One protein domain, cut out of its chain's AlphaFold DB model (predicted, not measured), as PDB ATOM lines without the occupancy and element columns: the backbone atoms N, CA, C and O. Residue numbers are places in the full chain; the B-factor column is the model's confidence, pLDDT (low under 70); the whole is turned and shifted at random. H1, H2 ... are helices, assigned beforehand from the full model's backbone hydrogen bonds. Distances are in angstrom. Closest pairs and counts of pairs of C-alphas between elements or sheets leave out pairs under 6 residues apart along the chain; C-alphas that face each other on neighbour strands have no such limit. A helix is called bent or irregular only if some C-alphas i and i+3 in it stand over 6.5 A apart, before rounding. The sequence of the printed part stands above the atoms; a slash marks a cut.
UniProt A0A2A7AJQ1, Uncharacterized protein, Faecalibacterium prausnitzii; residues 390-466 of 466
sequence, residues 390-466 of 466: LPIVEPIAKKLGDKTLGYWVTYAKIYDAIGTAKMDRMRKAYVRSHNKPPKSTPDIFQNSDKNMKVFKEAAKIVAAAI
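This is residues 390 to 466 of the 466 residues of an uncharacterized protein of Faecalibacterium prausnitzii (UniProt A0A2A7AJQ1). The longest helix, H5, serves as a spine: H1 packs side by side with its later part, and H2 runs across both H1 and H5, making a cluster of three helices. At the other end, H3 extends beyond the beginning of H5 and makes much of the length, with the four-residue H4 tucked between H3 and H5. The printed part has 77 residues with five named helices, in the order H1, H2, H3, H4, H5, and no named strand; the class is all helix. It is compact, with a radius of gyration of the C-alphas of 12.6 A, and elongated in outline, spanning 38 by 22 by 19 A.

H5, residues 449 to 464, is 22.4 A long and runs from C-alpha 449 at (-0.377, 24.985, 44.022) to C-alpha 464 at (-11.986, 20.781, 25.381). H1, residues 390 to 400, is 14.8 A long and begins with C-alpha 390 at (-10.527, 34.306, 36.944). H1 is irregular, but only just: C-alphas 392 and 395 are 6.6 A apart. H2, residues 408 to 418, is 15.1 A long. H3, residues 420 to 434, is 20.9 A long and ends with C-alpha 434 at (-6.176, 27.611, 57.963). H4, residues 443 to 446, is 5.0 A long.

H5 is the hub, touching H1, H2 and H4. H5 and H2 touch about perpendicular, at 74 degrees; their closest C-alphas, of Ala 458 and Ala 417, are 5.6 A apart. With residues 456 to 463 alone, H5 touches H1 at a shallow tilt of 14 degrees, the same way; the closest C-alphas, of Ala 463 and Ile 396, are 5.9 A apart. H1 and H2 touch about perpendicular, at 79 degrees, with the C-alphas of Ala 397 and Thr 410 closest, at 5.7 A. Over these three pairs the packing is mostly crossed, but only just, with one pair at a shallow tilt. H4 and H5 touch only at the corner by their link, the C-alphas of Phe 445 and Met 452 being closest at 4.9 A. H3, with residues 426 to 430 alone, only just touches H4, with 3 pairs of C-alphas within 8 A; Tyr 430 and Ile 444 have the closest, at 6.3 A. H3 and H5 are close but not clearly touching; their closest C-alphas, of Met 426 and Asn 451, are 7.4 A apart. H1 and H3 are apart. In H2, H3 and H5 every O i to N i+4 pair is within hydrogen-bond range, in H1 5 of 7 are, and H4 is too short for such a pair.

The two C-alphas farthest apart, of Asn 435 and Ile 466, are 38.0 A from each other. The printed part has no cut and ends at the chain's last residue, 466. The links H2 to H3 and H4 to H5 are tight, those from H1 to H2 and H3 to H4 are short, and no link is long. The mean pLDDT of the printed part is 86.7, and no printed residue is under 70.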
ATOM      1  N   LEU A 390      -9.764  33.554  37.946       82.62
ATOM      2  CA  LEU A 390     -10.527  34.306  36.944       82.62
ATOM      3  C   LEU A 390      -9.886  34.362  35.558       82.62
ATOM      4  O   LEU A 390     -10.602  34.074  34.602       82.62
ATOM      5  N   PRO A 391      -8.576  34.653  35.410       84.69
ATOM      6  CA  PRO A 391      -7.954  34.706  34.087       84.69
ATOM      7  C   PRO A 391      -8.029  33.369  33.336       84.69
ATOM      8  O   PRO A 391      -7.921  33.331  32.116       84.69
ATOM      9  N   ILE A 392      -8.223  32.261  34.063       85.19
ATOM     10  CA  ILE A 392      -8.385  30.917  33.498       85.19
ATOM     11  C   ILE A 392      -9.842  30.682  33.080       85.19
ATOM     12  O   ILE A 392     -10.097  30.059  32.053       85.19
ATOM     13  N   VAL A 393     -10.803  31.171  33.869       86.25
ATOM     14  CA  VAL A 393     -12.240  30.931  33.662       86.25
ATOM     15  C   VAL A 393     -12.843  31.880  32.629       86.25
ATOM     16  O   VAL A 393     -13.670  31.451  31.832       86.25
ATOM     17  N   GLU A 394     -12.410  33.138  32.589       86.12
ATOM     18  CA  GLU A 394     -12.917  34.157  31.664       86.12
ATOM     19  C   GLU A 394     -12.897  33.741  30.175       86.12
ATOM     20  O   GLU A 394     -13.932  33.883  29.515       86.12
ATOM     21  N   PRO A 395     -11.801  33.193  29.606       88.44
ATOM     22  CA  PRO A 395     -11.800  32.775  28.201       88.44
ATOM     23  C   PRO A 395     -12.748  31.596  27.933       88.44
ATOM     24  O   PRO A 395     -13.336  31.510  26.856       88.44
ATOM     25  N   ILE A 396     -12.925  30.704  28.909       87.44
ATOM     26  CA  ILE A 396     -13.818  29.540  28.818       87.44
ATOM     27  C   ILE A 396     -15.280  30.003  28.884       87.44
ATOM     28  O   ILE A 396     -16.106  29.582  28.076       87.44
ATOM     29  N   ALA A 397     -15.582  30.931  29.793       86.88
ATOM     30  CA  ALA A 397     -16.902  31.521  29.965       86.88
ATOM     31  C   ALA A 397     -17.366  32.278  28.712       86.88
ATOM     32  O   ALA A 397     -18.507  32.113  28.281       86.88
ATOM     33  N   LYS A 398     -16.465  33.040  28.069       87.62
ATOM     34  CA  LYS A 398     -16.751  33.729  26.798       87.62
ATOM     35  C   LYS A 398     -17.097  32.752  25.672       87.62
ATOM     36  O   LYS A 398     -18.051  33.005  24.944       87.62
ATOM     37  N   LYS A 399     -16.385  31.621  25.560       86.62
ATOM     38  CA  LYS A 399     -16.691  30.570  24.568       86.62
ATOM     39  C   LYS A 399     -18.020  29.853  24.844       86.62
ATOM     40  O   LYS A 399     -18.731  29.516  23.910       86.62
ATOM     41  N   LEU A 400     -18.372  29.668  26.117       83.69
ATOM     42  CA  LEU A 400     -19.651  29.093  26.556       83.69
ATOM     43  C   LEU A 400     -20.840  30.062  26.477       83.69
ATOM     44  O   LEU A 400     -21.974  29.637  26.692       83.69
ATOM     45  N   GLY A 401     -20.596  31.352  26.231       84.31
ATOM     46  CA  GLY A 401     -21.627  32.388  26.287       84.31
ATOM     47  C   GLY A 401     -22.162  32.658  27.701       84.31
ATOM     48  O   GLY A 401     -23.291  33.126  27.846       84.31
ATOM     49  N   ASP A 402     -21.383  32.365  28.748       84.94
ATOM     50  CA  ASP A 402     -21.778  32.589  30.140       84.94
ATOM     51  C   ASP A 402     -21.735  34.089  30.484       84.94
ATOM     52  O   ASP A 402     -20.670  34.684  30.649       84.94
ATOM     53  N   LYS A 403     -22.920  34.700  30.591       81.94
ATOM     54  CA  LYS A 403     -23.109  36.118  30.955       81.94
ATOM     55  C   LYS A 403     -23.362  36.324  32.450       81.94
ATOM     56  O   LYS A 403     -23.769  37.410  32.862       81.94
ATOM     57  N   THR A 404     -23.207  35.285  33.272       80.69
ATOM     58  CA  THR A 404     -23.517  35.385  34.698       80.69
ATOM     59  C   THR A 404     -22.480  36.204  35.464       80.69
ATOM     60  O   THR A 404     -21.295  36.231  35.128       80.69
ATOM     61  N   LEU A 405     -22.930  36.883  36.526       72.38
ATOM     62  CA  LEU A 405     -22.068  37.716  37.361       72.38
ATOM     63  C   LEU A 405     -20.976  36.845  38.014       72.38
ATOM     64  O   LEU A 405     -21.281  35.966  38.820       72.38
ATOM     65  N   GLY A 406     -19.715  37.062  37.632       73.25
ATOM     66  CA  GLY A 406     -18.574  36.272  38.110       73.25
ATOM     67  C   GLY A 406     -18.443  34.869  37.497       73.25
ATOM     68  O   GLY A 406     -17.746  34.037  38.076       73.25
ATOM     69  N   TYR A 407     -19.100  34.599  36.359       86.50
ATOM     70  CA  TYR A 407     -18.999  33.344  35.594       86.50
ATOM     71  C   TYR A 407     -19.310  32.078  36.416       86.50
ATOM     72  O   TYR A 407     -18.645  31.042  36.284       86.50
ATOM     73  N   TRP A 408     -20.284  32.156  37.332       81.00
ATOM     74  CA  TRP A 408     -20.544  31.087  38.303       81.00
ATOM     75  C   TRP A 408     -21.001  29.777  37.645       81.00
ATOM     76  O   TRP A 408     -20.703  28.706  38.175       81.00
ATOM     77  N   VAL A 409     -21.658  29.843  36.479       85.12
ATOM     78  CA  VAL A 409     -22.060  28.658  35.701       85.12
ATOM     79  C   VAL A 409     -20.828  27.942  35.154       85.12
ATOM     80  O   VAL A 409     -20.722  26.717  35.243       85.12
ATOM     81  N   THR A 410     -19.854  28.695  34.647       86.50
ATOM     82  CA  THR A 410     -18.576  28.137  34.187       86.50
ATOM     83  C   THR A 410     -17.780  27.540  35.350       86.50
ATOM     84  O   THR A 410     -17.257  26.431  35.235       86.50
ATOM     85  N   TYR A 411     -17.751  28.206  36.509       89.38
ATOM     86  CA  TYR A 411     -17.152  27.640  37.724       89.38
ATOM     87  C   TYR A 411     -17.830  26.334  38.161       89.38
ATOM     88  O   TYR A 411     -17.126  25.394  38.526       89.38
ATOM     89  N   ALA A 412     -19.163  26.249  38.103       87.62
ATOM     90  CA  ALA A 412     -19.902  25.036  38.452       87.62
ATOM     91  C   ALA A 412     -19.486  23.850  37.568       87.62
ATOM     92  O   ALA A 412     -19.096  22.812  38.098       87.62
ATOM     93  N   LYS A 413     -19.419  24.042  36.241       89.19
ATOM     94  CA  LYS A 413     -18.951  23.006  35.301       89.19
ATOM     95  C   LYS A 413     -17.528  22.531  35.603       89.19
ATOM     96  O   LYS A 413     -17.238  21.340  35.525       89.19
ATOM     97  N   ILE A 414     -16.637  23.452  35.977       89.62
ATOM     98  CA  ILE A 414     -15.262  23.108  36.366       89.62
ATOM     99  C   ILE A 414     -15.253  22.302  37.672       89.62
ATOM    100  O   ILE A 414     -14.512  21.329  37.783       89.62
ATOM    101  N   TYR A 415     -16.077  22.657  38.659       91.94
ATOM    102  CA  TYR A 415     -16.169  21.902  39.913       91.94
ATOM    103  C   TYR A 415     -16.787  20.515  39.727       91.94
ATOM    104  O   TYR A 415     -16.316  19.561  40.350       91.94
ATOM    105  N   ASP A 416     -17.763  20.380  38.834       90.69
ATOM    106  CA  ASP A 416     -18.352  19.089  38.477       90.69
ATOM    107  C   ASP A 416     -17.314  18.177  37.808       90.69
ATOM    108  O   ASP A 416     -17.206  17.006  38.172       90.69
ATOM    109  N   ALA A 417     -16.461  18.728  36.935       90.38
ATOM    110  CA  ALA A 417     -15.337  18.001  36.338       90.38
ATOM    111  C   ALA A 417     -14.279  17.557  37.372       90.38
ATOM    112  O   ALA A 417     -13.597  16.549  37.178       90.38
ATOM    113  N   ILE A 418     -14.134  18.275  38.492       89.94
ATOM    114  CA  ILE A 418     -13.262  17.868  39.610       89.94
ATOM    115  C   ILE A 418     -13.913  16.762  40.458       89.94
ATOM    116  O   ILE A 418     -13.210  15.889  40.982       89.94
ATOM    117  N   GLY A 419     -15.236  16.808  40.611       92.12
ATOM    118  CA  GLY A 419     -16.034  15.865  41.386       92.12
ATOM    119  C   GLY A 419     -16.187  16.237  42.867       92.12
ATOM    120  O   GLY A 419     -15.247  16.670  43.546       92.12
ATOM    121  N   THR A 420     -17.386  15.991  43.403       86.56
ATOM    122  CA  THR A 420     -17.807  16.356  44.772       86.56
ATOM    123  C   THR A 420     -16.901  15.767  45.856       86.56
ATOM    124  O   THR A 420     -16.408  16.490  46.722       86.56
ATOM    125  N   ALA A 421     -16.569  14.476  45.764       88.19
ATOM    126  CA  ALA A 421     -15.711  13.800  46.739       88.19
ATOM    127  C   ALA A 421     -14.292  14.398  46.808       88.19
ATOM    128  O   ALA A 421     -13.682  14.453  47.880       88.19
ATOM    129  N   LYS A 422     -13.746  14.851  45.674       89.44
ATOM    130  CA  LYS A 422     -12.412  15.463  45.608       89.44
ATOM    131  C   LYS A 422     -12.448  16.899  46.130       89.44
ATOM    132  O   LYS A 422     -11.570  17.278  46.906       89.44
ATOM    133  N   MET A 423     -13.494  17.652  45.791       91.50
ATOM    134  CA  MET A 423     -13.753  18.985  46.344       91.50
ATOM    135  C   MET A 423     -13.879  18.964  47.873       91.50
ATOM    136  O   MET A 423     -13.251  19.782  48.548       91.50
ATOM    137  N   ASP A 424     -14.585  17.985  48.442       89.75
ATOM    138  CA  ASP A 424     -14.727  17.841  49.896       89.75
ATOM    139  C   ASP A 424     -13.403  17.523  50.596       89.75
ATOM    140  O   ASP A 424     -13.116  18.056  51.672       89.75
ATOM    141  N   ARG A 425     -12.553  16.690  49.981       91.62
ATOM    142  CA  ARG A 425     -11.200  16.424  50.497       91.62
ATOM    143  C   ARG A 425     -10.354  17.697  50.517       91.62
ATOM    144  O   ARG A 425      -9.695  17.961  51.525       91.62
ATOM    145  N   MET A 426     -10.401  18.500  49.450       92.00
ATOM    146  CA  MET A 426      -9.677  19.774  49.371       92.00
ATOM    147  C   MET A 426     -10.215  20.798  50.380       92.00
ATOM    148  O   MET A 426      -9.428  21.431  51.081       92.00
ATOM    149  N   ARG A 427     -11.540  20.884  50.562       91.25
ATOM    150  CA  ARG A 427     -12.174  21.726  51.591       91.25
ATOM    151  C   ARG A 427     -11.739  21.327  53.004       91.25
ATOM    152  O   ARG A 427     -11.358  22.187  53.793       91.25
ATOM    153  N   LYS A 428     -11.725  20.028  53.322       91.31
ATOM    154  CA  LYS A 428     -11.231  19.518  54.616       91.31
ATOM    155  C   LYS A 428      -9.736  19.791  54.813       91.31
ATOM    156  O   LYS A 428      -9.305  20.055  55.931       91.31
ATOM    157  N   ALA A 429      -8.925  19.721  53.758       89.44
ATOM    158  CA  ALA A 429      -7.503  20.070  53.822       89.44
ATOM    159  C   ALA A 429      -7.278  21.572  54.069       89.44
ATOM    160  O   ALA A 429      -6.419  21.939  54.872       89.44
ATOM    161  N   TYR A 430      -8.090  22.430  53.449       91.19
ATOM    162  CA  TYR A 430      -8.073  23.871  53.694       91.19
ATOM    163  C   TYR A 430      -8.406  24.196  55.158       91.19
ATOM    164  O   TYR A 430      -7.639  24.879  55.831       91.19
ATOM    165  N   VAL A 431      -9.491  23.625  55.697       91.12
ATOM    166  CA  VAL A 431      -9.892  23.846  57.101       91.12
ATOM    167  C   VAL A 431      -8.796  23.409  58.076       91.12
ATOM    168  O   VAL A 431      -8.523  24.123  59.034       91.12
ATOM    169  N   ARG A 432      -8.123  22.282  57.808       89.12
ATOM    170  CA  ARG A 432      -7.010  21.789  58.638       89.12
ATOM    171  C   ARG A 432      -5.783  22.703  58.640       89.12
ATOM    172  O   ARG A 432      -5.061  22.715  59.624       89.12
ATOM    173  N   SER A 433      -5.521  23.416  57.546       85.44
ATOM    174  CA  SER A 433      -4.335  24.276  57.418       85.44
ATOM    175  C   SER A 433      -4.594  25.715  57.863       85.44
ATOM    176  O   SER A 433      -3.682  26.371  58.348       85.44
ATOM    177  N   HIS A 434      -5.829  26.206  57.720       82.62
ATOM    178  CA  HIS A 434      -6.176  27.611  57.963       82.62
ATOM    179  C   HIS A 434      -7.050  27.813  59.214       82.62
ATOM    180  O   HIS A 434      -7.395  28.949  59.542       82.62
ATOM    181  N   ASN A 435      -7.442  26.728  59.901       85.50
ATOM    182  CA  ASN A 435      -8.319  26.707  61.086       85.50
ATOM    183  C   ASN A 435      -9.654  27.459  60.918       85.50
ATOM    184  O   ASN A 435     -10.299  27.829  61.897       85.50
ATOM    185  N   LYS A 436     -10.078  27.707  59.672       85.94
ATOM    186  CA  LYS A 436     -11.299  28.434  59.308       85.94
ATOM    187  C   LYS A 436     -11.872  27.860  58.006       85.94
ATOM    188  O   LYS A 436     -11.098  27.406  57.156       85.94
ATOM    189  N   PRO A 437     -13.203  27.867  57.814       85.88
ATOM    190  CA  PRO A 437     -13.796  27.519  56.527       85.88
ATOM    191  C   PRO A 437     -13.372  28.522  55.438       85.88
ATOM    192  O   PRO A 437     -13.149  29.697  55.747       85.88
ATOM    193  N   PRO A 438     -13.243  28.085  54.171       85.44
ATOM    194  CA  PRO A 438     -12.955  28.996  53.065       85.44
ATOM    195  C   PRO A 438     -14.117  29.980  52.897       85.44
ATOM    196  O   PRO A 438     -15.278  29.576  53.009       85.44
ATOM    197  N   LYS A 439     -13.820  31.260  52.636       81.38
ATOM    198  CA  LYS A 439     -14.861  32.288  52.452       81.38
ATOM    199  C   LYS A 439     -15.564  32.102  51.110       81.38
ATOM    200  O   LYS A 439     -16.763  32.339  51.008       81.38
ATOM    201  N   SER A 440     -14.824  31.640  50.105       81.12
ATOM    202  CA  SER A 440     -15.330  31.282  48.785       81.12
ATOM    203  C   SER A 440     -14.690  29.984  48.275       81.12
ATOM    204  O   SER A 440     -13.589  29.616  48.681       81.12
ATOM    205  N   THR A 441     -15.367  29.254  47.383       82.75
ATOM    206  CA  THR A 441     -14.808  28.025  46.781       82.75
ATOM    207  C   THR A 441     -13.490  28.276  46.022       82.75
ATOM    208  O   THR A 441     -12.580  27.459  46.176       82.75
ATOM    209  N   PRO A 442     -13.311  29.399  45.288       84.50
ATOM    210  CA  PRO A 442     -12.017  29.780  44.715       84.50
ATOM    211  C   PRO A 442     -10.852  29.888  45.716       84.50
ATOM    212  O   PRO A 442      -9.718  29.602  45.334       84.50
ATOM    213  N   ASP A 443     -11.099  30.232  46.986       83.25
ATOM    214  CA  ASP A 443     -10.043  30.374  48.010       83.25
ATOM    215  C   ASP A 443      -9.286  29.055  48.250       83.25
ATOM    216  O   ASP A 443      -8.097  29.055  48.566       83.25
ATOM    217  N   ILE A 444      -9.958  27.912  48.046       87.69
ATOM    218  CA  ILE A 444      -9.377  26.566  48.206       87.69
ATOM    219  C   ILE A 444      -8.201  26.349  47.237       87.69
ATOM    220  O   ILE A 444      -7.285  25.571  47.525       87.69
ATOM    221  N   PHE A 445      -8.228  27.035  46.092       87.19
ATOM    222  CA  PHE A 445      -7.229  26.925  45.033       87.19
ATOM    223  C   PHE A 445      -6.150  28.004  45.124       87.19
ATOM    224  O   PHE A 445      -5.028  27.758  44.696       87.19
ATOM    225  N   GLN A 446      -6.459  29.173  45.695       79.75
ATOM    226  CA  GLN A 446      -5.507  30.285  45.820       79.75
ATOM    227  C   GLN A 446      -4.329  29.946  46.740       79.75
ATOM    228  O   GLN A 446      -3.202  30.326  46.452       79.75
ATOM    229  N   ASN A 447      -4.579  29.178  47.805       75.81
ATOM    230  CA  ASN A 447      -3.580  28.904  48.843       75.81
ATOM    231  C   ASN A 447      -2.877  27.542  48.669       75.81
ATOM    232  O   ASN A 447      -2.266  27.035  49.610       75.81
ATOM    233  N   SER A 448      -3.007  26.891  47.504       84.12
ATOM    234  CA  SER A 448      -2.379  25.589  47.248       84.12
ATOM    235  C   SER A 448      -2.099  25.344  45.763       84.12
ATOM    236  O   SER A 448      -3.017  25.085  44.984       84.12
ATOM    237  N   ASP A 449      -0.817  25.279  45.396       82.88
ATOM    238  CA  ASP A 449      -0.377  24.985  44.022       82.88
ATOM    239  C   ASP A 449      -0.864  23.619  43.520       82.88
ATOM    240  O   ASP A 449      -1.228  23.453  42.353       82.88
ATOM    241  N   LYS A 450      -0.935  22.630  44.423       87.69
ATOM    242  CA  LYS A 450      -1.460  21.291  44.119       87.69
ATOM    243  C   LYS A 450      -2.934  21.355  43.719       87.69
ATOM    244  O   LYS A 450      -3.324  20.742  42.725       87.69
ATOM    245  N   ASN A 451      -3.741  22.126  44.450       89.19
ATOM    246  CA  ASN A 451      -5.153  22.314  44.122       89.19
ATOM    247  C   ASN A 451      -5.302  23.143  42.838       89.19
ATOM    248  O   ASN A 451      -6.124  22.805  41.990       89.19
ATOM    249  N   MET A 452      -4.475  24.177  42.650       89.75
ATOM    250  CA  MET A 452      -4.461  24.986  41.429       89.75
ATOM    251  C   MET A 452      -4.151  24.144  40.181       89.75
ATOM    252  O   MET A 452      -4.770  24.340  39.136       89.75
ATOM    253  N   LYS A 453      -3.255  23.151  40.278       90.25
ATOM    254  CA  LYS A 453      -2.996  22.200  39.182       90.25
ATOM    255  C   LYS A 453      -4.240  21.376  38.840       90.25
ATOM    256  O   LYS A 453      -4.577  21.250  37.669       90.25
ATOM    257  N   VAL A 454      -4.955  20.869  39.847       91.31
ATOM    258  CA  VAL A 454      -6.225  20.142  39.646       91.31
ATOM    259  C   VAL A 454      -7.277  21.034  38.985       91.31
ATOM    260  O   VAL A 454      -7.968  20.581  38.078       91.31
ATOM    261  N   PHE A 455      -7.368  22.297  39.403       92.38
ATOM    262  CA  PHE A 455      -8.280  23.272  38.810       92.38
ATOM    263  C   PHE A 455      -7.953  23.545  37.337       92.38
ATOM    264  O   PHE A 455      -8.850  23.524  36.502       92.38
ATOM    265  N   LYS A 456      -6.671  23.741  37.000       91.44
ATOM    266  CA  LYS A 456      -6.215  23.938  35.614       91.44
ATOM    267  C   LYS A 456      -6.519  22.732  34.724       91.44
ATOM    268  O   LYS A 456      -6.970  22.921  33.603       91.44
ATOM    269  N   GLU A 457      -6.303  21.512  35.212       92.44
ATOM    270  CA  GLU A 457      -6.638  20.294  34.459       92.44
ATOM    271  C   GLU A 457      -8.149  20.164  34.224       92.44
ATOM    272  O   GLU A 457      -8.577  19.923  33.100       92.44
ATOM    273  N   ALA A 458      -8.976  20.423  35.239       91.56
ATOM    274  CA  ALA A 458     -10.429  20.424  35.073       91.56
ATOM    275  C   ALA A 458     -10.914  21.531  34.122       91.56
ATOM    276  O   ALA A 458     -11.778  21.291  33.282       91.56
ATOM    277  N   ALA A 459     -10.319  22.724  34.195       90.31
ATOM    278  CA  ALA A 459     -10.608  23.816  33.274       90.31
ATOM    279  C   ALA A 459     -10.241  23.454  31.825       90.31
ATOM    280  O   ALA A 459     -11.005  23.773  30.921       90.31
ATOM    281  N   LYS A 460      -9.132  22.737  31.592       91.75
ATOM    282  CA  LYS A 460      -8.783  22.209  30.262       91.75
ATOM    283  C   LYS A 460      -9.802  21.188  29.758       91.75
ATOM    284  O   LYS A 460     -10.157  21.246  28.590       91.75
ATOM    285  N   ILE A 461     -10.284  20.289  30.620       90.62
ATOM    286  CA  ILE A 461     -11.317  19.305  30.256       90.62
ATOM    287  C   ILE A 461     -12.600  20.021  29.828       90.62
ATOM    288  O   ILE A 461     -13.149  19.716  28.775       90.62
ATOM    289  N   VAL A 462     -13.047  21.012  30.605       88.94
ATOM    290  CA  VAL A 462     -14.225  21.818  30.253       88.94
ATOM    291  C   VAL A 462     -13.975  22.617  28.976       88.94
ATOM    292  O   VAL A 462     -14.856  22.674  28.132       88.94
ATOM    293  N   ALA A 463     -12.780  23.185  28.797       88.38
ATOM    294  CA  ALA A 463     -12.412  23.919  27.588       88.38
ATOM    295  C   ALA A 463     -12.354  23.041  26.329       88.38
ATOM    296  O   ALA A 463     -12.608  23.551  25.247       88.38
ATOM    297  N   ALA A 464     -12.008  21.759  26.469       87.00
ATOM    298  CA  ALA A 464     -11.986  20.781  25.381       87.00
ATOM    299  C   ALA A 464     -13.376  20.204  25.061       87.00
ATOM    300  O   ALA A 464     -13.553  19.590  24.014       87.00
ATOM    301  N   ALA A 465     -14.345  20.374  25.965       81.00
ATOM    302  CA  ALA A 465     -15.737  19.970  25.779       81.00
ATOM    303  C   ALA A 465     -16.614  21.075  25.148       81.00
ATOM    304  O   ALA A 465     -17.821  20.876  25.007       81.00
ATOM    305  N   ILE A 466     -16.019  22.230  24.819       77.56
ATOM    306  CA  ILE A 466     -16.619  23.372  24.109       77.56
ATOM    307  C   ILE A 466     -16.037  23.401  22.704       77.56
ATOM    308  O   ILE A 466     -16.828  23.601  21.760       77.56
TER     309      ILE A 466